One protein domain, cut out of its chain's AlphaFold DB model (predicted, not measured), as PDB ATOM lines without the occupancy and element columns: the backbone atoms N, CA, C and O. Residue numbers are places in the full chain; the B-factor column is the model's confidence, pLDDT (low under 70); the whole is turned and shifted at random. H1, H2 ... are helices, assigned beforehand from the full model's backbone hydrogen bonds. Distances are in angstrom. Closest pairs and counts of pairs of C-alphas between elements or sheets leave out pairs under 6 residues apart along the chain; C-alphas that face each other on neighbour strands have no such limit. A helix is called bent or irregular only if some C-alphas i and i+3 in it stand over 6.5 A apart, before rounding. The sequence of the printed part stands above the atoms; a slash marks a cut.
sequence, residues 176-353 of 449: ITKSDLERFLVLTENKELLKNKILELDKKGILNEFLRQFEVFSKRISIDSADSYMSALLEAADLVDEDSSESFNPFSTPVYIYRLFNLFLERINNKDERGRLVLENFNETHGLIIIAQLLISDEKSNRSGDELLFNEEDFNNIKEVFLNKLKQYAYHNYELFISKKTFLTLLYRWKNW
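Overview. This is residues 176 to 353 of the 449 residues of an uncharacterized protein of Acinetobacter baumannii (UniProt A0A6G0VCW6). The longest helix, H8, stands on one side with H6, H7 and H10 packed on it, and H4 and H5 join this group to an up-and-down bundle of four helices, H2, H3, H4 and H5, each running against the one before it. H1 packs across H3 on the far side of the bundle, and short H9 lies beyond one end of H8. The printed part has 178 residues with ten named helices, H1 to H10 in chain order, and no named strand: the class is all helix. It is compact, with a radius of gyration of the C-alphas of 15.8 A, and rounded, spanning 43 by 40 by 30 A.

Along the chain. H8, residues 312 to 332, is 30.2 A long, from C-alpha 312 at (162.128, 145.447, 155.963) to C-alpha 332 at (158.074, 163.465, 132.049). H7 is residues 288 to 304, 24.4 A, and H6 residues 271 to 284, 20.4 A. H9 is residues 334 to 338, and H10 residues 343 to 353, ending at C-alpha 353 (165.208, 158.254, 150.311). H1 is residues 178 to 187, H2 residues 191 to 203, H3 residues 207 to 220, H4 residues 223 to 237, 20.5 A, and H5 residues 253 to 266, 20.2 A. H3 and H4 are irregular: C-alphas 216 and 219 are 7.2 A apart, and C-alphas 224 and 227 are 7.9 A apart.

Arrangement. H8 touches H6 with residues 314 to 321 alone, at a shallow tilt of 14 degrees, the same way; the closest C-alphas, of Gly 275 and Asp 314, are 5.2 A apart. H7 and H8 form a helical hairpin, closest at the C-alphas of Leu 288 and Phe 322, 6.8 A. H10 touches H8 at a steep tilt of 47 degrees, closest at the C-alphas of Leu 323 and Trp 350, 6.4 A. H9 is close to H8 but not clearly touching, with C-alphas of Ala 330 and Phe 337 5.8 A apart. H5 touches H7 at the C-alphas of Tyr 258 and Ile 290, 5.3 A, and H4 touches H6 at those of Ser 231 and Asn 281, 5.5 A. H4 and H5 form a helical hairpin at a shallow tilt of 21 degrees, closest at the C-alphas of Ala 237 and Pro 254, 5.7 A. H3 touches H5 at the C-alphas of Asn 208 and Thr 253, 5.5 A, and H2 touches H4 at those of Lys 191 and Ser 228, 4.3 A. H1 touches H3 at the C-alphas of Leu 181 and Phe 214, 6.1 A, while H1 and H8 are apart. Every O i to N i+4 pair is within hydrogen-bond range in H1, H2 and H5 to H10; in H3 it is 6 of 10 and in H4 9 of 11.

Size, cuts and confidence. The C-alphas farthest apart, of Ser 179 and Lys 351, are 44.8 A apart. The printed part has no cut. The link from H4 to H5, residues 238 to 252, is long, and residues 242 to 251 within it have pLDDT under 70; the mean of the printed part is 90.6. Residues 331 to 336, of which 334 to 336 belong to H9, stand free.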
ATOM      1  N   ILE A 176     124.700 164.092 153.538       93.75
ATOM      2  CA  ILE A 176     125.238 162.740 153.375       93.75
ATOM      3  C   ILE A 176     124.347 161.774 154.145       93.75
ATOM      4  O   ILE A 176     124.269 161.827 155.376       93.75
ATOM      5  N   THR A 177     123.672 160.888 153.419       94.56
ATOM      6  CA  THR A 177     122.787 159.878 154.005       94.56
ATOM      7  C   THR A 177     123.557 158.607 154.370       94.56
ATOM      8  O   THR A 177     124.666 158.354 153.892       94.56
ATOM      9  N   LYS A 178     122.965 157.745 155.201       93.75
ATOM     10  CA  LYS A 178     123.504 156.402 155.457       93.75
ATOM     11  C   LYS A 178     123.464 155.546 154.206       93.75
ATOM     12  O   LYS A 178     124.392 154.769 154.001       93.75
ATOM     13  N   SER A 179     122.443 155.706 153.367       94.69
ATOM     14  CA  SER A 179     122.405 155.039 152.067       94.69
ATOM     15  C   SER A 179     123.597 155.415 151.190       94.69
ATOM     16  O   SER A 179     124.137 154.537 150.527       94.69
ATOM     17  N   ASP A 180     124.067 156.667 151.219       95.75
ATOM     18  CA  ASP A 180     125.259 157.060 150.455       95.75
ATOM     19  C   ASP A 180     126.526 156.348 150.955       95.75
ATOM     20  O   ASP A 180     127.328 155.876 150.147       95.75
ATOM     21  N   LEU A 181     126.690 156.226 152.278       95.88
ATOM     22  CA  LEU A 181     127.830 155.541 152.902       95.88
ATOM     23  C   LEU A 181     127.802 154.023 152.653       95.88
ATOM     24  O   LEU A 181     128.829 153.432 152.328       95.88
ATOM     25  N   GLU A 182     126.630 153.391 152.759       94.69
ATOM     26  CA  GLU A 182     126.447 151.960 152.469       94.69
ATOM     27  C   GLU A 182     126.650 151.665 150.980       94.69
ATOM     28  O   GLU A 182     127.329 150.706 150.615       94.69
ATOM     29  N   ARG A 183     126.160 152.540 150.095       95.62
ATOM     30  CA  ARG A 183     126.431 152.427 148.662       95.62
ATOM     31  C   ARG A 183     127.924 152.517 148.370       95.62
ATOM     32  O   ARG A 183     128.417 151.787 147.518       95.62
ATOM     33  N   PHE A 184     128.657 153.376 149.076       96.81
ATOM     34  CA  PHE A 184     130.104 153.491 148.910       96.81
ATOM     35  C   PHE A 184     130.846 152.199 149.285       96.81
ATOM     36  O   PHE A 184     131.812 151.864 148.605       96.81
ATOM     37  N   LEU A 185     130.358 151.421 150.268       96.25
ATOM     38  CA  LEU A 185     130.887 150.076 150.555       96.25
ATOM     39  C   LEU A 185     130.752 149.148 149.346       96.25
ATOM     40  O   LEU A 185     131.721 148.492 148.981       96.25
ATOM     41  N   VAL A 186     129.591 149.134 148.687       95.44
ATOM     42  CA  VAL A 186     129.369 148.314 147.481       95.44
ATOM     43  C   VAL A 186     130.318 148.724 146.353       95.44
ATOM     44  O   VAL A 186     130.856 147.877 145.645       95.44
ATOM     45  N   LEU A 187     130.580 150.026 146.199       97.25
ATOM     46  CA  LEU A 187     131.494 150.520 145.168       97.25
ATOM     47  C   LEU A 187     132.944 150.064 145.384       97.25
ATOM     48  O   LEU A 187     133.688 150.018 144.410       97.25
ATOM     49  N   THR A 188     133.347 149.678 146.603       97.19
ATOM     50  CA  THR A 188     134.719 149.203 146.875       97.19
ATOM     51  C   THR A 188     135.112 147.953 146.094       97.19
ATOM     52  O   THR A 188     136.294 147.736 145.851       97.19
ATOM     53  N   GLU A 189     134.136 147.173 145.631       96.75
ATOM     54  CA  GLU A 189     134.346 145.986 144.796       96.75
ATOM     55  C   GLU A 189     134.660 146.325 143.328       96.75
ATOM     56  O   GLU A 189     134.920 145.430 142.526       96.75
ATOM     57  N   ASN A 190     134.624 147.606 142.940       97.75
ATOM     58  CA  ASN A 190     134.900 148.026 141.573       97.75
ATOM     59  C   ASN A 190     135.734 149.309 141.522       97.75
ATOM     60  O   ASN A 190     135.239 150.409 141.785       97.75
ATOM     61  N   LYS A 191     136.984 149.159 141.071       96.19
ATOM     62  CA  LYS A 191     137.961 150.246 140.934       96.19
ATOM     63  C   LYS A 191     137.398 151.499 140.252       96.19
ATOM     64  O   LYS A 191     137.462 152.599 140.800       96.19
ATOM     65  N   GLU A 192     136.844 151.344 139.049       96.88
ATOM     66  CA  GLU A 192     136.409 152.478 138.228       96.88
ATOM     67  C   GLU A 192     135.181 153.174 138.810       96.88
ATOM     68  O   GLU A 192     135.099 154.405 138.805       96.88
ATOM     69  N   LEU A 193     134.226 152.411 139.346       98.06
ATOM     70  CA  LEU A 193     133.038 152.993 139.961       98.06
ATOM     71  C   LEU A 193     133.381 153.752 141.249       98.06
ATOM     72  O   LEU A 193     132.872 154.858 141.448       98.06
ATOM     73  N   LEU A 194     134.270 153.209 142.086       98.06
ATOM     74  CA  LEU A 194     134.734 153.882 143.298       98.06
ATOM     75  C   LEU A 194     135.503 155.165 142.974       98.06
ATOM     76  O   LEU A 194     135.167 156.225 143.505       98.06
ATOM     77  N   LYS A 195     136.480 155.097 142.061       96.81
ATOM     78  CA  LYS A 195     137.257 156.264 141.619       96.81
ATOM     79  C   LYS A 195     136.344 157.381 141.123       96.81
ATOM     80  O   LYS A 195     136.435 158.516 141.585       96.81
ATOM     81  N   ASN A 196     135.419 157.057 140.220       97.25
ATOM     82  CA  ASN A 196     134.485 158.041 139.679       97.25
ATOM     83  C   ASN A 196     133.593 158.643 140.766       97.25
ATOM     84  O   ASN A 196     133.310 159.841 140.718       97.25
ATOM     85  N   LYS A 197     133.191 157.853 141.771       97.62
ATOM     86  CA  LYS A 197     132.414 158.374 142.895       97.62
ATOM     87  C   LYS A 197     133.220 159.340 143.761       97.62
ATOM     88  O   LYS A 197     132.686 160.379 144.134       97.62
ATOM     89  N   ILE A 198     134.490 159.042 144.040       96.31
ATOM     90  CA  ILE A 198     135.386 159.947 144.779       96.31
ATOM     91  C   ILE A 198     135.507 161.287 144.040       96.31
ATOM     92  O   ILE A 198     135.280 162.335 144.636       96.31
ATOM     93  N   LEU A 199     135.758 161.261 142.728       94.56
ATOM     94  CA  LEU A 199     135.874 162.480 141.916       94.56
ATOM     95  C   LEU A 199     134.549 163.249 141.781       94.56
ATOM     96  O   LEU A 199     134.549 164.472 141.666       94.56
ATOM     97  N   GLU A 200     133.407 162.560 141.778       95.69
ATOM     98  CA  GLU A 200     132.086 163.201 141.810       95.69
ATOM     99  C   GLU A 200     131.876 163.974 143.119       95.69
ATOM    100  O   GLU A 200     131.401 165.110 143.094       95.69
ATOM    101  N   LEU A 201     132.229 163.367 144.256       95.00
ATOM    102  CA  LEU A 201     132.139 163.998 145.575       95.00
ATOM    103  C   LEU A 201     133.109 165.181 145.699       95.00
ATOM    104  O   LEU A 201     132.753 166.195 146.301       95.00
ATOM    105  N   ASP A 202     134.299 165.068 145.102       91.94
ATOM    106  CA  ASP A 202     135.311 166.131 145.076       91.94
ATOM    107  C   ASP A 202     134.797 167.357 144.319       91.94
ATOM    108  O   ASP A 202     134.752 168.458 144.859       91.94
ATOM    109  N   LYS A 203     134.251 167.145 143.114       91.88
ATOM    110  CA  LYS A 203     133.631 168.206 142.301       91.88
ATOM    111  C   LYS A 203     132.450 168.891 142.986       91.88
ATOM    112  O   LYS A 203     132.137 170.031 142.658       91.88
ATOM    113  N   LYS A 204     131.764 168.191 143.892       91.31
ATOM    114  CA  LYS A 204     130.672 168.743 144.706       91.31
ATOM    115  C   LYS A 204     131.168 169.516 145.932       91.31
ATOM    116  O   LYS A 204     130.355 170.169 146.571       91.31
ATOM    117  N   GLY A 205     132.458 169.446 146.263       89.19
ATOM    118  CA  GLY A 205     133.041 170.084 147.445       89.19
ATOM    119  C   GLY A 205     132.780 169.346 148.763       89.19
ATOM    120  O   GLY A 205     133.108 169.870 149.821       89.19
ATOM    121  N   ILE A 206     132.221 168.129 148.722       91.50
ATOM    122  CA  ILE A 206     131.776 167.393 149.924       91.50
ATOM    123  C   ILE A 206     132.649 166.177 150.253       91.50
ATOM    124  O   ILE A 206     132.400 165.484 151.240       91.50
ATOM    125  N   LEU A 207     133.673 165.885 149.442       92.50
ATOM    126  CA  LEU A 207     134.495 164.682 149.596       92.50
ATOM    127  C   LEU A 207     135.161 164.585 150.973       92.50
ATOM    128  O   LEU A 207     135.136 163.520 151.582       92.50
ATOM    129  N   ASN A 208     135.713 165.686 151.485       88.56
ATOM    130  CA  ASN A 208     136.362 165.708 152.798       88.56
ATOM    131  C   ASN A 208     135.409 165.303 153.927       88.56
ATOM    132  O   ASN A 208     135.734 164.455 154.760       88.56
ATOM    133  N   GLU A 209     134.215 165.893 153.939       88.56
ATOM    134  CA  GLU A 209     133.161 165.548 154.892       88.56
ATOM    135  C   GLU A 209     132.735 164.083 154.735       88.56
ATOM    136  O   GLU A 209     132.587 163.366 155.728       88.56
ATOM    137  N   PHE A 210     132.592 163.629 153.490       94.25
ATOM    138  CA  PHE A 210     132.188 162.271 153.163       94.25
ATOM    139  C   PHE A 210     133.187 161.227 153.651       94.25
ATOM    140  O   PHE A 210     132.798 160.313 154.376       94.25
ATOM    141  N   LEU A 211     134.473 161.361 153.307       93.25
ATOM    142  CA  LEU A 211     135.499 160.397 153.710       93.25
ATOM    143  C   LEU A 211     135.657 160.348 155.231       93.25
ATOM    144  O   LEU A 211     135.808 159.262 155.790       93.25
ATOM    145  N   ARG A 212     135.535 161.495 155.915       89.19
ATOM    146  CA  ARG A 212     135.555 161.546 157.382       89.19
ATOM    147  C   ARG A 212     134.407 160.748 158.000       89.19
ATOM    148  O   ARG A 212     134.623 160.014 158.958       89.19
ATOM    149  N   GLN A 213     133.191 160.872 157.464       91.94
ATOM    150  CA  GLN A 213     132.050 160.074 157.925       91.94
ATOM    151  C   GLN A 213     132.190 158.591 157.541       91.94
ATOM    152  O   GLN A 213     131.820 157.710 158.321       91.94
ATOM    153  N   PHE A 214     132.739 158.305 156.359       94.81
ATOM    154  CA  PHE A 214     132.939 156.949 155.857       94.81
ATOM    155  C   PHE A 214     134.017 156.171 156.625       94.81
ATOM    156  O   PHE A 214     133.937 154.946 156.694       94.81
ATOM    157  N   GLU A 215     134.974 156.841 157.273       91.56
ATOM    158  CA  GLU A 215     135.998 156.193 158.107       91.56
ATOM    159  C   GLU A 215     135.388 155.227 159.137       91.56
ATOM    160  O   GLU A 215     135.890 154.118 159.324       91.56
ATOM    161  N   VAL A 216     134.228 155.569 159.702       90.19
ATOM    162  CA  VAL A 216     133.474 154.715 160.635       90.19
ATOM    163  C   VAL A 216     133.018 153.390 159.997       90.19
ATOM    164  O   VAL A 216     132.921 152.359 160.666       90.19
ATOM    165  N   PHE A 217     132.754 153.392 158.691       92.00
ATOM    166  CA  PHE A 217     132.303 152.235 157.917       92.00
ATOM    167  C   PHE A 217     133.468 151.422 157.338       92.00
ATOM    168  O   PHE A 217     133.259 150.279 156.937       92.00
ATOM    169  N   SER A 218     134.697 151.950 157.348       90.44
ATOM    170  CA  SER A 218     135.884 151.333 156.725       90.44
ATOM    171  C   SER A 218     136.163 149.893 157.178       90.44
ATOM    172  O   SER A 218     136.619 149.057 156.397       90.44
ATOM    173  N   LYS A 219     135.812 149.548 158.425       90.62
ATOM    174  CA  LYS A 219     135.947 148.187 158.978       90.62
ATOM    175  C   LYS A 219     135.033 147.154 158.305       90.62
ATOM    176  O   LYS A 219     135.259 145.960 158.471       90.62
ATOM    177  N   ARG A 220     134.007 147.596 157.570       93.25
ATOM    178  CA  ARG A 220     133.041 146.739 156.861       93.25
ATOM    179  C   ARG A 220     133.469 146.398 155.434       93.25
ATOM    180  O   ARG A 220     132.855 145.528 154.830       93.25
ATOM    181  N   ILE A 221     134.499 147.058 154.898       95.81
ATOM    182  CA  ILE A 221     135.018 146.784 153.549       95.81
ATOM    183  C   ILE A 221     135.540 145.343 153.505       95.81
ATOM    184  O   ILE A 221     136.254 144.934 154.423       95.81
ATOM    185  N   SER A 222     135.200 144.560 152.481       95.06
ATOM    186  CA  SER A 222     135.733 143.197 152.353       95.06
ATOM    187  C   SER A 222     137.237 143.222 152.071       95.06
ATOM    188  O   SER A 222     137.703 144.057 151.300       95.06
ATOM    189  N   ILE A 223     137.996 142.297 152.669       94.81
ATOM    190  CA  ILE A 223     139.425 142.133 152.341       94.81
ATOM    191  C   ILE A 223     139.579 141.651 150.890       94.81
ATOM    192  O   ILE A 223     140.525 142.045 150.220       94.81
ATOM    193  N   ASP A 224     138.602 140.904 150.368       94.75
ATOM    194  CA  ASP A 224     138.588 140.435 148.975       94.75
ATOM    195  C   ASP A 224     138.509 141.590 147.959       94.75
ATOM    196  O   ASP A 224     138.851 141.421 146.792       94.75
ATOM    197  N   SER A 225     138.086 142.780 148.397       96.19
ATOM    198  CA  SER A 225     138.028 143.986 147.565       96.19
ATOM    199  C   SER A 225     139.359 144.741 147.499       96.19
ATOM    200  O   SER A 225     139.381 145.834 146.936       96.19
ATOM    201  N   ALA A 226     140.444 144.207 148.081       95.94
ATOM    202  CA  ALA A 226     141.724 144.901 148.244       95.94
ATOM    203  C   ALA A 226     142.203 145.583 146.960       95.94
ATOM    204  O   ALA A 226     142.390 146.798 146.969       95.94
ATOM    205  N   ASP A 227     142.307 144.846 145.852       95.69
ATOM    206  CA  ASP A 227     142.839 145.392 144.599       95.69
ATOM    207  C   ASP A 227     141.971 146.522 144.040       95.69
ATOM    208  O   ASP A 227     142.451 147.606 143.715       95.69
ATOM    209  N   SER A 228     140.651 146.314 143.986       97.06
ATOM    210  CA  SER A 228     139.731 147.340 143.482       97.06
ATOM    211  C   SER A 228     139.735 148.592 144.356       97.06
ATOM    212  O   SER A 228     139.788 149.712 143.842       97.06
ATOM    213  N   TYR A 229     139.700 148.405 145.675       97.56
ATOM    214  CA  TYR A 229     139.649 149.482 146.648       97.56
ATOM    215  C   TYR A 229     140.953 150.285 146.679       97.56
ATOM    216  O   TYR A 229     140.934 151.506 146.519       97.56
ATOM    217  N   MET A 230     142.092 149.606 146.830       96.94
ATOM    218  CA  MET A 230     143.407 150.237 146.928       96.94
ATOM    219  C   MET A 230     143.772 150.959 145.633       96.94
ATOM    220  O   MET A 230     144.136 152.135 145.683       96.94
ATOM    221  N   SER A 231     143.595 150.318 144.472       96.00
ATOM    222  CA  SER A 231     143.848 150.962 143.180       96.00
ATOM    223  C   SER A 231     142.994 152.213 142.962       96.00
ATOM    224  O   SER A 231     143.487 153.216 142.445       96.00
ATOM    225  N   ALA A 232     141.714 152.186 143.352       96.69
ATOM    226  CA  ALA A 232     140.835 153.345 143.206       96.69
ATOM    227  C   ALA A 232     141.272 154.522 144.082       96.69
ATOM    228  O   ALA A 232     141.264 155.659 143.615       96.69
ATOM    229  N   LEU A 233     141.658 154.255 145.335       96.25
ATOM    230  CA  LEU A 233     142.160 155.284 146.246       96.25
ATOM    231  C   LEU A 233     143.458 155.911 145.724       96.25
ATOM    232  O   LEU A 233     143.583 157.134 145.742       96.25
ATOM    233  N   LEU A 234     144.390 155.090 145.232       94.62
ATOM    234  CA  LEU A 234     145.658 155.559 144.676       94.62
ATOM    235  C   LEU A 234     145.443 156.449 143.441       94.62
ATOM    236  O   LEU A 234     145.966 157.560 143.397       94.62
ATOM    237  N   GLU A 235     144.611 156.025 142.482       93.06
ATOM    238  CA  GLU A 235     144.317 156.843 141.296       93.06
ATOM    239  C   GLU A 235     143.532 158.115 141.619       93.06
ATOM    240  O   GLU A 235     143.759 159.156 141.001       93.06
ATOM    241  N   ALA A 236     142.593 158.049 142.564       92.25
ATOM    242  CA  ALA A 236     141.816 159.219 142.946       92.25
ATOM    243  C   ALA A 236     142.683 160.267 143.660       92.25
ATOM    244  O   ALA A 236     142.500 161.458 143.418       92.25
ATOM    245  N   ALA A 237     143.640 159.846 144.495       87.44
ATOM    246  CA  ALA A 237     144.474 160.747 145.291       87.44
ATOM    247  C   ALA A 237     145.249 161.780 144.459       87.44
ATOM    248  O   ALA A 237     145.424 162.910 144.907       87.44
ATOM    249  N   ASP A 238     145.680 161.419 143.250       78.25
ATOM    250  CA  ASP A 238     146.438 162.323 142.377       78.25
ATOM    251  C   ASP A 238     145.535 163.321 141.616       78.25
ATOM    252  O   ASP A 238     146.015 164.336 141.090       78.25
ATOM    253  N   LEU A 239     144.230 163.034 141.551       85.50
ATOM    254  CA  LEU A 239     143.235 163.762 140.757       85.50
ATOM    255  C   LEU A 239     142.332 164.685 141.584       85.50
ATOM    256  O   LEU A 239     141.761 165.611 141.010       85.50
ATOM    257  N   VAL A 240     142.179 164.426 142.885       85.50
ATOM    258  CA  VAL A 240     141.371 165.266 143.783       85.50
ATOM    259  C   VAL A 240     141.999 166.642 143.987       85.50
ATOM    260  O   VAL A 240     143.224 166.791 143.987       85.50
ATOM    261  N   ASP A 241     141.153 167.652 144.172       71.31
ATOM    262  CA  ASP A 241     141.601 169.023 144.381       71.31
ATOM    263  C   ASP A 241     142.268 169.198 145.759       71.31
ATOM    264  O   ASP A 241     141.673 168.967 146.819       71.31
ATOM    265  N   GLU A 242     143.519 169.658 145.743       66.12
ATOM    266  CA  GLU A 242     144.323 169.944 146.930       66.12
ATOM    267  C   GLU A 242     143.899 171.259 147.631       66.12
ATOM    268  O   GLU A 242     144.381 171.557 148.729       66.12
ATOM    269  N   ASP A 243     143.022 172.073 147.025       58.62
ATOM    270  CA  ASP A 243     142.449 173.312 147.584       58.62
ATOM    271  C   ASP A 243     141.110 173.134 148.314       58.62
ATOM    272  O   ASP A 243     140.665 174.056 149.000       58.62
ATOM    273  N   SER A 244     140.506 171.945 148.257       49.56
ATOM    274  CA  SER A 244     139.170 171.645 148.804       49.56
ATOM    275  C   SER A 244     139.053 171.652 150.345       49.56
ATOM    276  O   SER A 244     138.017 171.269 150.895       49.56
ATOM    277  N   SER A 245     140.085 172.079 151.083       45.66
ATOM    278  CA  SER A 245     140.024 172.192 152.544       45.66
ATOM    279  C   SER A 245     139.460 173.548 152.971       45.66
ATOM    280  O   SER A 245     140.153 174.570 152.918       45.66
ATOM    281  N   GLU A 246     138.227 173.544 153.473       41.81
ATOM    282  CA  GLU A 246     137.738 174.603 154.353       41.81
ATOM    283  C   GLU A 246     138.711 174.798 155.527       41.81
ATOM    284  O   GLU A 246     139.227 173.840 156.110       41.81
ATOM    285  N   SER A 247     138.953 176.061 155.867       39.81
ATOM    286  CA  SER A 247     140.040 176.590 156.701       39.81
ATOM    287  C   SER A 247     140.122 176.104 158.166       39.81
ATOM    288  O   SER A 247     140.908 176.644 158.941       39.81
ATOM    289  N   PHE A 248     139.363 175.079 158.555       34.69
ATOM    290  CA  PHE A 248     139.396 174.457 159.886       34.69
ATOM    291  C   PHE A 248     139.517 172.926 159.874       34.69
ATOM    292  O   PHE A 248     139.502 172.321 160.945       34.69
ATOM    293  N   ASN A 249     139.652 172.275 158.714       43.81
ATOM    294  CA  ASN A 249     139.876 170.830 158.685       43.81
ATOM    295  C   ASN A 249     141.380 170.533 158.857       43.81
ATOM    296  O   ASN A 249     142.159 170.869 157.965       43.81
ATOM    297  N   PRO A 250     141.822 169.899 159.963       41.53
ATOM    298  CA  PRO A 250     143.235 169.576 160.187       41.53
ATOM    299  C   PRO A 250     143.804 168.553 159.185       41.53
ATOM    300  O   PRO A 250     144.995 168.251 159.233       41.53
ATOM    301  N   PHE A 251     142.974 168.021 158.282       54.12
ATOM    302  CA  PHE A 251     143.342 167.005 157.306       54.12
ATOM    303  C   PHE A 251     142.804 167.381 155.914       54.12
ATOM    304  O   PHE A 251     141.614 167.648 155.755       54.12
ATOM    305  N   SER A 252     143.678 167.405 154.905       71.94
ATOM    306  CA  SER A 252     143.306 167.579 153.493       71.94
ATOM    307  C   SER A 252     142.764 166.275 152.890       71.94
ATOM    308  O   SER A 252     142.961 165.198 153.457       71.94
ATOM    309  N   THR A 253     142.122 166.342 151.718       81.12
ATOM    310  CA  THR A 253     141.557 165.168 151.023       81.12
ATOM    311  C   THR A 253     142.546 164.002 150.892       81.12
ATOM    312  O   THR A 253     142.184 162.882 151.270       81.12
ATOM    313  N   PRO A 254     143.813 164.216 150.470       81.81
ATOM    314  CA  PRO A 254     144.794 163.132 150.403       81.81
ATOM    315  C   PRO A 254     145.056 162.454 151.752       81.81
ATOM    316  O   PRO A 254     145.309 161.254 151.785       81.81
ATOM    317  N   VAL A 255     144.953 163.180 152.870       82.81
ATOM    318  CA  VAL A 255     145.150 162.608 154.210       82.81
ATOM    319  C   VAL A 255     144.018 161.649 154.576       82.81
ATOM    320  O   VAL A 255     144.290 160.586 155.129       82.81
ATOM    321  N   TYR A 256     142.759 161.971 154.260       87.56
ATOM    322  CA  TYR A 256     141.652 161.036 154.497       87.56
ATOM    323  C   TYR A 256     141.754 159.796 153.608       87.56
ATOM    324  O   TYR A 256     141.537 158.686 154.092       87.56
ATOM    325  N   ILE A 257     142.137 159.965 152.339       92.25
ATOM    326  CA  ILE A 257     142.389 158.835 151.437       92.25
ATOM    327  C   ILE A 257     143.500 157.941 152.006       92.25
ATOM    328  O   ILE A 257     143.320 156.729 152.100       92.25
ATOM    329  N   TYR A 258     144.607 158.531 152.463       91.75
ATOM    330  CA  TYR A 258     145.694 157.801 153.114       91.75
ATOM    331  C   TYR A 258     145.230 157.067 154.377       91.75
ATOM    332  O   TYR A 258     145.527 155.886 154.532       91.75
ATOM    333  N   ARG A 259     144.471 157.723 155.264       91.56
ATOM    334  CA  ARG A 259     143.942 157.092 156.486       91.56
ATOM    335  C   ARG A 259     143.105 155.865 156.156       91.56
ATOM    336  O   ARG A 259     143.310 154.813 156.748       91.56
ATOM    337  N   LEU A 260     142.196 155.990 155.193       95.19
ATOM    338  CA  LEU A 260     141.352 154.893 154.728       95.19
ATOM    339  C   LEU A 260     142.159 153.751 154.097       95.19
ATOM    340  O   LEU A 260     141.810 152.585 154.283       95.19
ATOM    341  N   PHE A 261     143.233 154.080 153.378       95.81
ATOM    342  CA  PHE A 261     144.174 153.112 152.817       95.81
ATOM    343  C   PHE A 261     144.934 152.364 153.926       95.81
ATOM    344  O   PHE A 261     144.967 151.134 153.938       95.81
ATOM    345  N   ASN A 262     145.475 153.090 154.908       95.38
ATOM    346  CA  ASN A 262     146.208 152.526 156.039       95.38
ATOM    347  C   ASN A 262     145.312 151.653 156.937       95.38
ATOM    348  O   ASN A 262     145.654 150.507 157.217       95.38
ATOM    349  N   LEU A 263     144.122 152.143 157.310       94.62
ATOM    350  CA  LEU A 263     143.143 151.398 158.117       94.62
ATOM    351  C   LEU A 263     142.715 150.084 157.453       94.62
ATOM    352  O   LEU A 263     142.395 149.113 158.139       94.62
ATOM    353  N   PHE A 264     142.676 150.042 156.121       96.88
ATOM    354  CA  PHE A 264     142.397 148.808 155.397       96.88
ATOM    355  C   PHE A 264     143.552 147.807 155.523       96.88
ATOM    356  O   PHE A 264     143.313 146.651 155.868       96.88
ATOM    357  N   LEU A 265     144.798 148.251 155.324       96.75
ATOM    358  CA  LEU A 265     145.985 147.397 155.447       96.75
ATOM    359  C   LEU A 265     146.190 146.856 156.867       96.75
ATOM    360  O   LEU A 265     146.545 145.690 157.032       96.75
ATOM    361  N   GLU A 266     145.906 147.656 157.895       94.38
ATOM    362  CA  GLU A 266     145.991 147.236 159.302       94.38
ATOM    363  C   GLU A 266     145.093 146.028 159.620       94.38
ATOM    364  O   GLU A 266     145.404 145.238 160.510       94.38
ATOM    365  N   ARG A 267     144.006 145.824 158.861       94.75
ATOM    366  CA  ARG A 267     143.103 144.670 159.027       94.75
ATOM    367  C   ARG A 267     143.657 143.366 158.456       94.75
ATOM    368  O   ARG A 267     143.101 142.302 158.727       94.75
ATOM    369  N   ILE A 268     144.716 143.433 157.655       95.06
ATOM    370  CA  ILE A 268     145.381 142.268 157.073       95.06
ATOM    371  C   ILE A 268     146.480 141.846 158.041       95.06
ATOM    372  O   ILE A 268     147.410 142.601 158.266       95.06
ATOM    373  N   ASN A 269     146.399 140.661 158.645       92.94
ATOM    374  CA  ASN A 269     147.360 140.268 159.689       92.94
ATOM    375  C   ASN A 269     148.764 139.934 159.150       92.94
ATOM    376  O   ASN A 269     149.744 140.035 159.883       92.94
ATOM    377  N   ASN A 270     148.869 139.486 157.896       95.12
ATOM    378  CA  ASN A 270     150.141 139.081 157.301       95.12
ATOM    379  C   ASN A 270     150.850 140.293 156.671       95.12
ATOM    380  O   ASN A 270     150.320 140.893 155.738       95.12
ATOM    381  N   LYS A 271     152.052 140.632 157.156       95.38
ATOM    382  CA  LYS A 271     152.848 141.754 156.630       95.38
ATOM    383  C   LYS A 271     153.317 141.536 155.195       95.38
ATOM    384  O   LYS A 271     153.272 142.486 154.424       95.38
ATOM    385  N   ASP A 272     153.675 140.307 154.835       95.56
ATOM    386  CA  ASP A 272     154.107 139.971 153.473       95.56
ATOM    387  C   ASP A 272     152.947 140.186 152.487       95.56
ATOM    388  O   ASP A 272     153.120 140.687 151.380       95.56
ATOM    389  N   GLU A 273     151.719 139.886 152.923       96.56
ATOM    390  CA  GLU A 273     150.514 140.144 152.132       96.56
ATOM    391  C   GLU A 273     150.225 141.647 151.995       96.56
ATOM    392  O   GLU A 273     149.866 142.104 150.910       96.56
ATOM    393  N   ARG A 274     150.426 142.440 153.061       97.19
ATOM    394  CA  ARG A 274     150.320 143.910 152.986       97.19
ATOM    395  C   ARG A 274     151.315 144.475 151.970       97.19
ATOM    396  O   ARG A 274     150.925 145.289 151.135       97.19
ATOM    397  N   GLY A 275     152.579 144.049 152.044       97.31
ATOM    398  CA  GLY A 275     153.640 144.476 151.134       97.31
ATOM    399  C   GLY A 275     153.327 144.126 149.682       97.31
ATOM    400  O   GLY A 275     153.332 145.010 148.822       97.31
ATOM    401  N   ARG A 276     152.941 142.867 149.430       97.12
ATOM    402  CA  ARG A 276     152.514 142.375 148.113       97.12
ATOM    403  C   ARG A 276     151.375 143.210 147.523       97.12
ATOM    404  O   ARG A 276     151.512 143.705 146.406       97.12
ATOM    405  N   LEU A 277     150.288 143.415 148.272       97.19
ATOM    406  CA  LEU A 277     149.127 144.185 147.805       97.19
ATOM    407  C   LEU A 277     149.494 145.631 147.466       97.19
ATOM    408  O   LEU A 277     149.064 146.150 146.436       97.19
ATOM    409  N   VAL A 278     150.301 146.288 148.307       97.81
ATOM    410  CA  VAL A 278     150.760 147.658 148.042       97.81
ATOM    411  C   VAL A 278     151.626 147.707 146.788       97.81
ATOM    412  O   VAL A 278     151.401 148.577 145.952       97.81
ATOM    413  N   LEU A 279     152.576 146.783 146.625       96.75
ATOM    414  CA  LEU A 279     153.453 146.728 145.454       96.75
ATOM    415  C   LEU A 279     152.683 146.477 144.157       96.75
ATOM    416  O   LEU A 279     152.897 147.195 143.183       96.75
ATOM    417  N   GLU A 280     151.793 145.485 144.127       95.50
ATOM    418  CA  GLU A 280     151.004 145.152 142.935       95.50
ATOM    419  C   GLU A 280     150.123 146.330 142.508       95.50
ATOM    420  O   GLU A 280     150.230 146.804 141.376       95.50
ATOM    421  N   ASN A 281     149.343 146.883 143.440       95.75
ATOM    422  CA  ASN A 281     148.456 148.008 143.149       95.75
ATOM    423  C   ASN A 281     149.249 149.259 142.759       95.75
ATOM    424  O   ASN A 281     148.944 149.910 141.761       95.75
ATOM    425  N   PHE A 282     150.312 149.583 143.499       95.94
ATOM    426  CA  PHE A 282     151.113 150.761 143.194       95.94
ATOM    427  C   PHE A 282     151.879 150.624 141.882       95.94
ATOM    428  O   PHE A 282     152.105 151.638 141.235       95.94
ATOM    429  N   ASN A 283     152.258 149.419 141.441       93.75
ATOM    430  CA  ASN A 283     152.877 149.220 140.130       93.75
ATOM    431  C   ASN A 283     151.923 149.574 138.983       93.75
ATOM    432  O   ASN A 283     152.356 150.205 138.015       93.75
ATOM    433  N   GLU A 284     150.638 149.255 139.118       89.25
ATOM    434  CA  GLU A 284     149.624 149.497 138.086       89.25
ATOM    435  C   GLU A 284     149.028 150.909 138.111       89.25
ATOM    436  O   GLU A 284     148.495 151.368 137.098       89.25
ATOM    437  N   THR A 285     149.131 151.623 139.234       88.56
ATOM    438  CA  THR A 285     148.536 152.955 139.394       88.56
ATOM    439  C   THR A 285     149.571 154.068 139.583       88.56
ATOM    440  O   THR A 285     150.785 153.858 139.647       88.56
ATOM    441  N   HIS A 286     149.064 155.298 139.654       82.62
ATOM    442  CA  HIS A 286     149.757 156.442 140.249       82.62
ATOM    443  C   HIS A 286     149.196 156.638 141.674       82.62
ATOM    444  O   HIS A 286     148.267 155.925 142.040       82.62
ATOM    445  N   GLY A 287     149.794 157.481 142.514       87.81
ATOM    446  CA  GLY A 287     149.446 157.556 143.945       87.81
ATOM    447  C   GLY A 287     150.627 157.896 144.853       87.81
ATOM    448  O   GLY A 287     150.708 157.421 145.990       87.81
ATOM    449  N   LEU A 288     151.575 158.694 144.346       91.69
ATOM    450  CA  LEU A 288     152.838 159.005 145.024       91.69
ATOM    451  C   LEU A 288     152.606 159.569 146.427       91.69
ATOM    452  O   LEU A 288     153.303 159.191 147.364       91.69
ATOM    453  N   ILE A 289     151.615 160.446 146.600       88.94
ATOM    454  CA  ILE A 289     151.373 161.080 147.896       88.94
ATOM    455  C   ILE A 289     150.932 160.078 148.971       88.94
ATOM    456  O   ILE A 289     151.392 160.165 150.108       88.94
ATOM    457  N   ILE A 290     150.101 159.098 148.611       92.69
ATOM    458  CA  ILE A 290     149.600 158.084 149.547       92.69
ATOM    459  C   ILE A 290     150.733 157.147 149.959       92.69
ATOM    460  O   ILE A 290     150.940 156.924 151.150       92.69
ATOM    461  N   ILE A 291     151.519 156.667 148.991       95.75
ATOM    462  CA  ILE A 291     152.668 155.793 149.260       95.75
ATOM    463  C   ILE A 291     153.746 156.526 150.064       95.75
ATOM    464  O   ILE A 291     154.303 155.959 151.002       95.75
ATOM    465  N   ALA A 292     153.998 157.805 149.768       93.62
ATOM    466  CA  ALA A 292     154.900 158.626 150.565       93.62
ATOM    467  C   ALA A 292     154.434 158.717 152.026       93.62
ATOM    468  O   ALA A 292     155.241 158.522 152.932       93.62
ATOM    469  N   GLN A 293     153.149 158.987 152.273       92.31
ATOM    470  CA  GLN A 293     152.609 159.056 153.635       92.31
ATOM    471  C   GLN A 293     152.699 157.711 154.365       92.31
ATOM    472  O   GLN A 293     153.063 157.687 155.539       92.31
ATOM    473  N   LEU A 294     152.454 156.607 153.660       94.94
ATOM    474  CA  LEU A 294     152.555 155.251 154.196       94.94
ATOM    475  C   LEU A 294     153.976 154.917 154.658       94.94
ATOM    476  O   LEU A 294     154.174 154.534 155.807       94.94
ATOM    477  N   LEU A 295     154.974 155.154 153.801       96.06
ATOM    478  CA  LEU A 295     156.382 154.940 154.139       96.06
ATOM    479  C   LEU A 295     156.850 155.877 155.266       96.06
ATOM    480  O   LEU A 295     157.556 155.439 156.168       96.06
ATOM    481  N   ILE A 296     156.433 157.152 155.265       93.06
ATOM    482  CA  ILE A 296     156.741 158.093 156.361       93.06
ATOM    483  C   ILE A 296     156.171 157.587 157.690       93.06
ATOM    484  O   ILE A 296     156.835 157.684 158.724       93.06
ATOM    485  N   SER A 297     154.931 157.095 157.678       93.12
ATOM    486  CA  SER A 297     154.282 156.575 158.879       93.12
ATOM    487  C   SER A 297     155.003 155.337 159.400       93.12
ATOM    488  O   SER A 297     155.278 155.262 160.593       93.12
ATOM    489  N   ASP A 298     155.391 154.422 158.513       94.00
ATOM    490  CA  ASP A 298     156.121 153.209 158.884       94.00
ATOM    491  C   ASP A 298     157.532 153.518 159.434       94.00
ATOM    492  O   ASP A 298     157.924 152.996 160.478       94.00
ATOM    493  N   GLU A 299     158.263 154.475 158.837       93.25
ATOM    494  CA  GLU A 299     159.536 154.980 159.390       93.25
ATOM    495  C   GLU A 299     159.364 155.579 160.788       93.25
ATOM    496  O   GLU A 299     160.245 155.447 161.644       93.25
ATOM    497  N   LYS A 300     158.249 156.281 161.019       92.38
ATOM    498  CA  LYS A 300     157.938 156.867 162.321       92.38
ATOM    499  C   LYS A 300     157.661 155.772 163.348       92.38
ATOM    500  O   LYS A 300     158.264 155.836 164.419       92.38
ATOM    501  N   SER A 301     156.843 154.774 163.006       91.62
ATOM    502  CA  SER A 301     156.572 153.606 163.852       91.62
ATOM    503  C   SER A 301     157.856 152.864 164.223       91.62
ATOM    504  O   SER A 301     158.059 152.510 165.381       91.62
ATOM    505  N   ASN A 302     158.791 152.723 163.278       90.62
ATOM    506  CA  ASN A 302     160.092 152.102 163.534       90.62
ATOM    507  C   ASN A 302     160.921 152.862 164.583       90.62
ATOM    508  O   ASN A 302     161.599 152.260 165.412       90.62
ATOM    509  N   ARG A 303     160.853 154.199 164.582       91.25
ATOM    510  CA  ARG A 303     161.566 155.038 165.562       91.25
ATOM    511  C   ARG A 303     160.910 155.026 166.942       91.25
ATOM    512  O   ARG A 303     161.623 155.166 167.932       91.25
ATOM    513  N   SER A 304     159.583 154.908 167.013       92.19
ATOM    514  CA  SER A 304     158.840 154.839 168.279       92.19
ATOM    515  C   SER A 304     158.765 153.430 168.871       92.19
ATOM    516  O   SER A 304     158.476 153.303 170.059       92.19
ATOM    517  N   GLY A 305     159.077 152.391 168.089       89.06
ATOM    518  CA  GLY A 305     158.933 150.993 168.501       89.06
ATOM    519  C   GLY A 305     157.492 150.478 168.418       89.06
ATOM    520  O   GLY A 305     157.168 149.486 169.070       89.06
ATOM    521  N   ASP A 306     156.638 151.154 167.645       90.56
ATOM    522  CA  ASP A 306     155.262 150.734 167.378       90.56
ATOM    523  C   ASP A 306     155.219 149.594 166.340       90.56
ATOM    524  O   ASP A 306     156.222 149.248 165.707       90.56
ATOM    525  N   GLU A 307     154.045 148.986 166.149       90.50
ATOM    526  CA  GLU A 307     153.876 147.929 165.152       90.50
ATOM    527  C   GLU A 307     154.112 148.463 163.729       90.50
ATOM    528  O   GLU A 307     153.427 149.372 163.265       90.50
ATOM    529  N   LEU A 308     155.080 147.866 163.027       94.25
ATOM    530  CA  LEU A 308     155.346 148.168 161.619       94.25
ATOM    531  C   LEU A 308     154.272 147.575 160.711       94.25
ATOM    532  O   LEU A 308     153.884 146.410 160.875       94.25
ATOM    533  N   LEU A 309     153.880 148.334 159.701       94.81
ATOM    534  CA  LEU A 309     152.989 147.897 158.645       94.81
ATOM    535  C   LEU A 309     153.676 146.866 157.744       94.81
ATOM    536  O   LEU A 309     153.059 145.846 157.429       94.81
ATOM    537  N   PHE A 310     154.947 147.097 157.410       97.19
ATOM    538  CA  PHE A 310     155.732 146.265 156.497       97.19
ATOM    539  C   PHE A 310     156.861 145.508 157.204       97.19
ATOM    540  O   PHE A 310     157.265 145.829 158.325       97.19
ATOM    541  N   ASN A 311     157.360 144.460 156.550       95.75
ATOM    542  CA  ASN A 311     158.691 143.929 156.839       95.75
ATOM    543  C   ASN A 311     159.756 144.818 156.147       95.75
ATOM    544  O   ASN A 311     159.438 145.682 155.330       95.75
ATOM    545  N   GLU A 312     161.031 144.622 156.490       95.69
ATOM    546  CA  GLU A 312     162.128 145.447 155.963       95.69
ATOM    547  C   GLU A 312     162.323 145.295 154.443       95.69
ATOM    548  O   GLU A 312     162.654 146.267 153.763       95.69
ATOM    549  N   GLU A 313     162.113 144.093 153.904       97.06
ATOM    550  CA  GLU A 313     162.268 143.807 152.475       97.06
ATOM    551  C   GLU A 313     161.212 144.555 151.651       97.06
ATOM    552  O   GLU A 313     161.558 145.345 150.773       97.06
ATOM    553  N   ASP A 314     159.935 144.402 151.999       97.62
ATOM    554  CA  ASP A 314     158.814 145.066 151.338       97.62
ATOM    555  C   ASP A 314     158.885 146.584 151.480       97.62
ATOM    556  O   ASP A 314     158.665 147.297 150.502       97.62
ATOM    557  N   PHE A 315     159.254 147.100 152.659       97.75
ATOM    558  CA  PHE A 315     159.462 148.536 152.845       97.75
ATOM    559  C   PHE A 315     160.497 149.081 151.849       97.75
ATOM    560  O   PHE A 315     160.272 150.105 151.195       97.75
ATOM    561  N   ASN A 316     161.633 148.391 151.705       97.56
ATOM    562  CA  ASN A 316     162.684 148.802 150.780       97.56
ATOM    563  C   ASN A 316     162.251 148.659 149.314       97.56
ATOM    564  O   ASN A 316     162.495 149.584 148.538       97.56
ATOM    565  N   ASN A 317     161.546 147.584 148.959       98.06
ATOM    566  CA  ASN A 317     161.007 147.375 147.614       98.06
ATOM    567  C   ASN A 317     159.998 148.472 147.231       98.06
ATOM    568  O   ASN A 317     160.104 149.072 146.159       98.06
ATOM    569  N   ILE A 318     159.048 148.799 148.117       98.19
ATOM    570  CA  ILE A 318     158.051 149.859 147.886       98.19
ATOM    571  C   ILE A 318     158.747 151.214 147.734       98.19
ATOM    572  O   ILE A 318     158.417 151.981 146.828       98.19
ATOM    573  N   LYS A 319     159.736 151.508 148.586       97.81
ATOM    574  CA  LYS A 319     160.531 152.742 148.523       97.81
ATOM    575  C   LYS A 319     161.310 152.862 147.208       97.81
ATOM    576  O   LYS A 319     161.350 153.950 146.634       97.81
ATOM    577  N   GLU A 320     161.892 151.775 146.705       97.81
ATOM    578  CA  GLU A 320     162.589 151.763 145.414       97.81
ATOM    579  C   GLU A 320     161.627 152.042 144.249       97.81
ATOM    580  O   GLU A 320     161.877 152.937 143.435       97.81
ATOM    581  N   VAL A 321     160.483 151.344 144.205       98.06
ATOM    582  CA  VAL A 321     159.433 151.583 143.197       98.06
ATOM    583  C   VAL A 321     158.935 153.027 143.273       98.06
ATOM    584  O   VAL A 321     158.796 153.690 142.242       98.06
ATOM    585  N   PHE A 322     158.725 153.549 144.484       97.75
ATOM    586  CA  PHE A 322     158.315 154.931 144.719       97.75
ATOM    587  C   PHE A 322     159.311 155.929 144.129       97.75
ATOM    588  O   PHE A 322     158.901 156.827 143.395       97.75
ATOM    589  N   LEU A 323     160.609 155.766 144.396       97.81
ATOM    590  CA  LEU A 323     161.641 156.659 143.869       97.81
ATOM    591  C   LEU A 323     161.704 156.611 142.345       97.81
ATOM    592  O   LEU A 323     161.759 157.659 141.703       97.81
ATOM    593  N   ASN A 324     161.644 155.417 141.755       96.88
ATOM    594  CA  ASN A 324     161.649 155.261 140.304       96.88
ATOM    595  C   ASN A 324     160.439 155.954 139.661       96.88
ATOM    596  O   ASN A 324     160.606 156.722 138.710       96.88
ATOM    597  N   LYS A 325     159.236 155.759 140.214       96.38
ATOM    598  CA  LYS A 325     158.016 156.423 139.736       96.38
ATOM    599  C   LYS A 325     158.048 157.935 139.947       96.38
ATOM    600  O   LYS A 325     157.670 158.673 139.041       96.38
ATOM    601  N   LEU A 326     158.538 158.411 141.092       95.62
ATOM    602  CA  LEU A 326     158.675 159.839 141.380       95.62
ATOM    603  C   LEU A 326     159.600 160.522 140.371       95.62
ATOM    604  O   LEU A 326     159.238 161.552 139.806       95.62
ATOM    605  N   LYS A 327     160.766 159.926 140.100       95.88
ATOM    606  CA  LYS A 327     161.710 160.427 139.094       95.88
ATOM    607  C   LYS A 327     161.066 160.459 137.716       95.88
ATOM    608  O   LYS A 327     161.068 161.497 137.062       95.88
ATOM    609  N   GLN A 328     160.465 159.349 137.281       95.00
ATOM    610  CA  GLN A 328     159.769 159.297 135.995       95.00
ATOM    611  C   GLN A 328     158.704 160.392 135.894       95.00
ATOM    612  O   GLN A 328     158.653 161.086 134.881       95.00
ATOM    613  N   TYR A 329     157.911 160.598 136.946       93.06
ATOM    614  CA  TYR A 329     156.900 161.646 136.979       93.06
ATOM    615  C   TYR A 329     157.518 163.046 136.881       93.06
ATOM    616  O   TYR A 329     157.102 163.826 136.028       93.06
ATOM    617  N   ALA A 330     158.557 163.340 137.665       93.81
ATOM    618  CA  ALA A 330     159.246 164.628 137.656       93.81
ATOM    619  C   ALA A 330     159.886 164.964 136.295       93.81
ATOM    620  O   ALA A 330     159.802 166.107 135.845       93.81
ATOM    621  N   TYR A 331     160.494 163.984 135.614       93.94
ATOM    622  CA  TYR A 331     161.123 164.189 134.302       93.94
ATOM    623  C   TYR A 331     160.115 164.289 133.149       93.94
ATOM    624  O   TYR A 331     160.322 165.087 132.238       93.94
ATOM    625  N   HIS A 332     159.035 163.501 133.162       93.56
ATOM    626  CA  HIS A 332     158.074 163.465 132.049       93.56
ATOM    627  C   HIS A 332     156.921 164.462 132.205       93.56
ATOM    628  O   HIS A 332     156.311 164.843 131.210       93.56
ATOM    629  N   ASN A 333     156.625 164.900 133.432       91.19
ATOM    630  CA  ASN A 333     155.490 165.767 133.753       91.19
ATOM    631  C   ASN A 333     155.928 166.991 134.570       91.19
ATOM    632  O   ASN A 333     155.220 167.402 135.485       91.19
ATOM    633  N   TYR A 334     157.088 167.575 134.240       90.75
ATOM    634  CA  TYR A 334     157.715 168.678 134.982       90.75
ATOM    635  C   TYR A 334     156.730 169.777 135.414       90.75
ATOM    636  O   TYR A 334     156.617 170.054 136.604       90.75
ATOM    637  N   GLU A 335     155.977 170.351 134.470       91.12
ATOM    638  CA  GLU A 335     155.052 171.460 134.752       91.12
ATOM    639  C   GLU A 335     153.931 171.053 135.726       91.12
ATOM    640  O   GLU A 335     153.613 171.803 136.644       91.12
ATOM    641  N   LEU A 336     153.372 169.841 135.583       89.06
ATOM    642  CA  LEU A 336     152.364 169.322 136.516       89.06
ATOM    643  C   LEU A 336     152.964 168.971 137.878       89.06
ATOM    644  O   LEU A 336     152.296 169.104 138.898       89.06
ATOM    645  N   PHE A 337     154.203 168.484 137.912       90.19
ATOM    646  CA  PHE A 337     154.867 168.103 139.152       90.19
ATOM    647  C   PHE A 337     155.128 169.319 140.044       90.19
ATOM    648  O   PHE A 337     154.822 169.273 141.233       90.19
ATOM    649  N   ILE A 338     155.632 170.416 139.473       90.69
ATOM    650  CA  ILE A 338     155.952 171.633 140.233       90.69
ATOM    651  C   ILE A 338     154.714 172.450 140.619       90.69
ATOM    652  O   ILE A 338     154.789 173.262 141.537       90.69
ATOM    653  N   SER A 339     153.581 172.262 139.929       86.00
ATOM    654  CA  SER A 339     152.343 172.995 140.215       86.00
ATOM    655  C   SER A 339     151.531 172.403 141.370       86.00
ATOM    656  O   SER A 339     150.568 173.021 141.816       86.00
ATOM    657  N   LYS A 340     151.852 171.185 141.819       83.38
ATOM    658  CA  LYS A 340     151.139 170.491 142.900       83.38
ATOM    659  C   LYS A 340     151.626 170.997 144.260       83.38
ATOM    660  O   LYS A 340     152.828 171.136 144.466       83.38
ATOM    661  N   LYS A 341     150.742 171.177 145.245       81.69
ATOM    662  CA  LYS A 341     151.133 171.538 146.628       81.69
ATOM    663  C   LYS A 341     151.941 170.432 147.297       81.69
ATOM    664  O   LYS A 341     152.708 170.675 148.228       81.69
ATOM    665  N   THR A 342     151.788 169.203 146.815       83.38
ATOM    666  CA  THR A 342     152.588 168.051 147.237       83.38
ATOM    667  C   THR A 342     154.035 168.087 146.727       83.38
ATOM    668  O   THR A 342     154.849 167.296 147.211       83.38
ATOM    669  N   PHE A 343     154.397 169.024 145.836       89.94
ATOM    670  CA  PHE A 343     155.733 169.157 145.238       89.94
ATOM    671  C   PHE A 343     156.860 169.114 146.274       89.94
ATOM    672  O   PHE A 343     157.702 168.220 146.221       89.94
ATOM    673  N   LEU A 344     156.853 170.023 147.258       89.94
ATOM    674  CA  LEU A 344     157.896 170.080 148.291       89.94
ATOM    675  C   LEU A 344     157.982 168.779 149.094       89.94
ATOM    676  O   LEU A 344     159.077 168.287 149.368       89.94
ATOM    677  N   THR A 345     156.833 168.195 149.440       88.25
ATOM    678  CA  THR A 345     156.785 166.933 150.191       88.25
ATOM    679  C   THR A 345     157.490 165.822 149.418       88.25
ATOM    680  O   THR A 345     158.349 165.137 149.977       88.25
ATOM    681  N   LEU A 346     157.174 165.676 148.128       91.81
ATOM    682  CA  LEU A 346     157.778 164.677 147.250       91.81
ATOM    683  C   LEU A 346     159.262 164.968 146.980       91.81
ATOM    684  O   LEU A 346     160.070 164.043 146.962       91.81
ATOM    685  N   LEU A 347     159.652 166.236 146.858       94.12
ATOM    686  CA  LEU A 347     161.044 166.639 146.660       94.12
ATOM    687  C   LEU A 347     161.928 166.251 147.854       94.12
ATOM    688  O   LEU A 347     163.000 165.671 147.676       94.12
ATOM    689  N   TYR A 348     161.447 166.473 149.082       93.88
ATOM    690  CA  TYR A 348     162.117 165.972 150.284       93.88
ATOM    691  C   TYR A 348     162.140 164.444 150.348       93.88
ATOM    692  O   TYR A 348     163.095 163.885 150.882       93.88
ATOM    693  N   ARG A 349     161.129 163.742 149.814       94.69
ATOM    694  CA  ARG A 349     161.185 162.273 149.726       94.69
ATOM    695  C   ARG A 349     162.278 161.806 148.772       94.69
ATOM    696  O   ARG A 349     163.035 160.917 149.146       94.69
ATOM    697  N   TRP A 350     162.415 162.429 147.602       96.69
ATOM    698  CA  TRP A 350     163.531 162.137 146.696       96.69
ATOM    699  C   TRP A 350     164.870 162.390 147.394       96.69
ATOM    700  O   TRP A 350     165.714 161.500 147.418       96.69
ATOM    701  N   LYS A 351     165.029 163.543 148.054       96.06
ATOM    702  CA  LYS A 351     166.246 163.885 148.804       96.06
ATOM    703  C   LYS A 351     166.593 162.870 149.899       96.06
ATOM    704  O   LYS A 351     167.742 162.467 150.008       96.06
ATOM    705  N   ASN A 352     165.616 162.484 150.720       94.38
ATOM    706  CA  ASN A 352     165.854 161.681 151.923       94.38
ATOM    707  C   ASN A 352     165.954 160.178 151.649       94.38
ATOM    708  O   ASN A 352     166.600 159.463 152.413       94.38
ATOM    709  N   TRP A 353     165.262 159.684 150.621       96.19
ATOM    710  CA  TRP A 353     165.208 158.254 150.311       96.19
ATOM    711  C   TRP A 353     166.059 157.868 149.100       96.19
ATOM    712  O   TRP A 353     166.457 156.710 148.999       96.19
TER     713      TRP A 353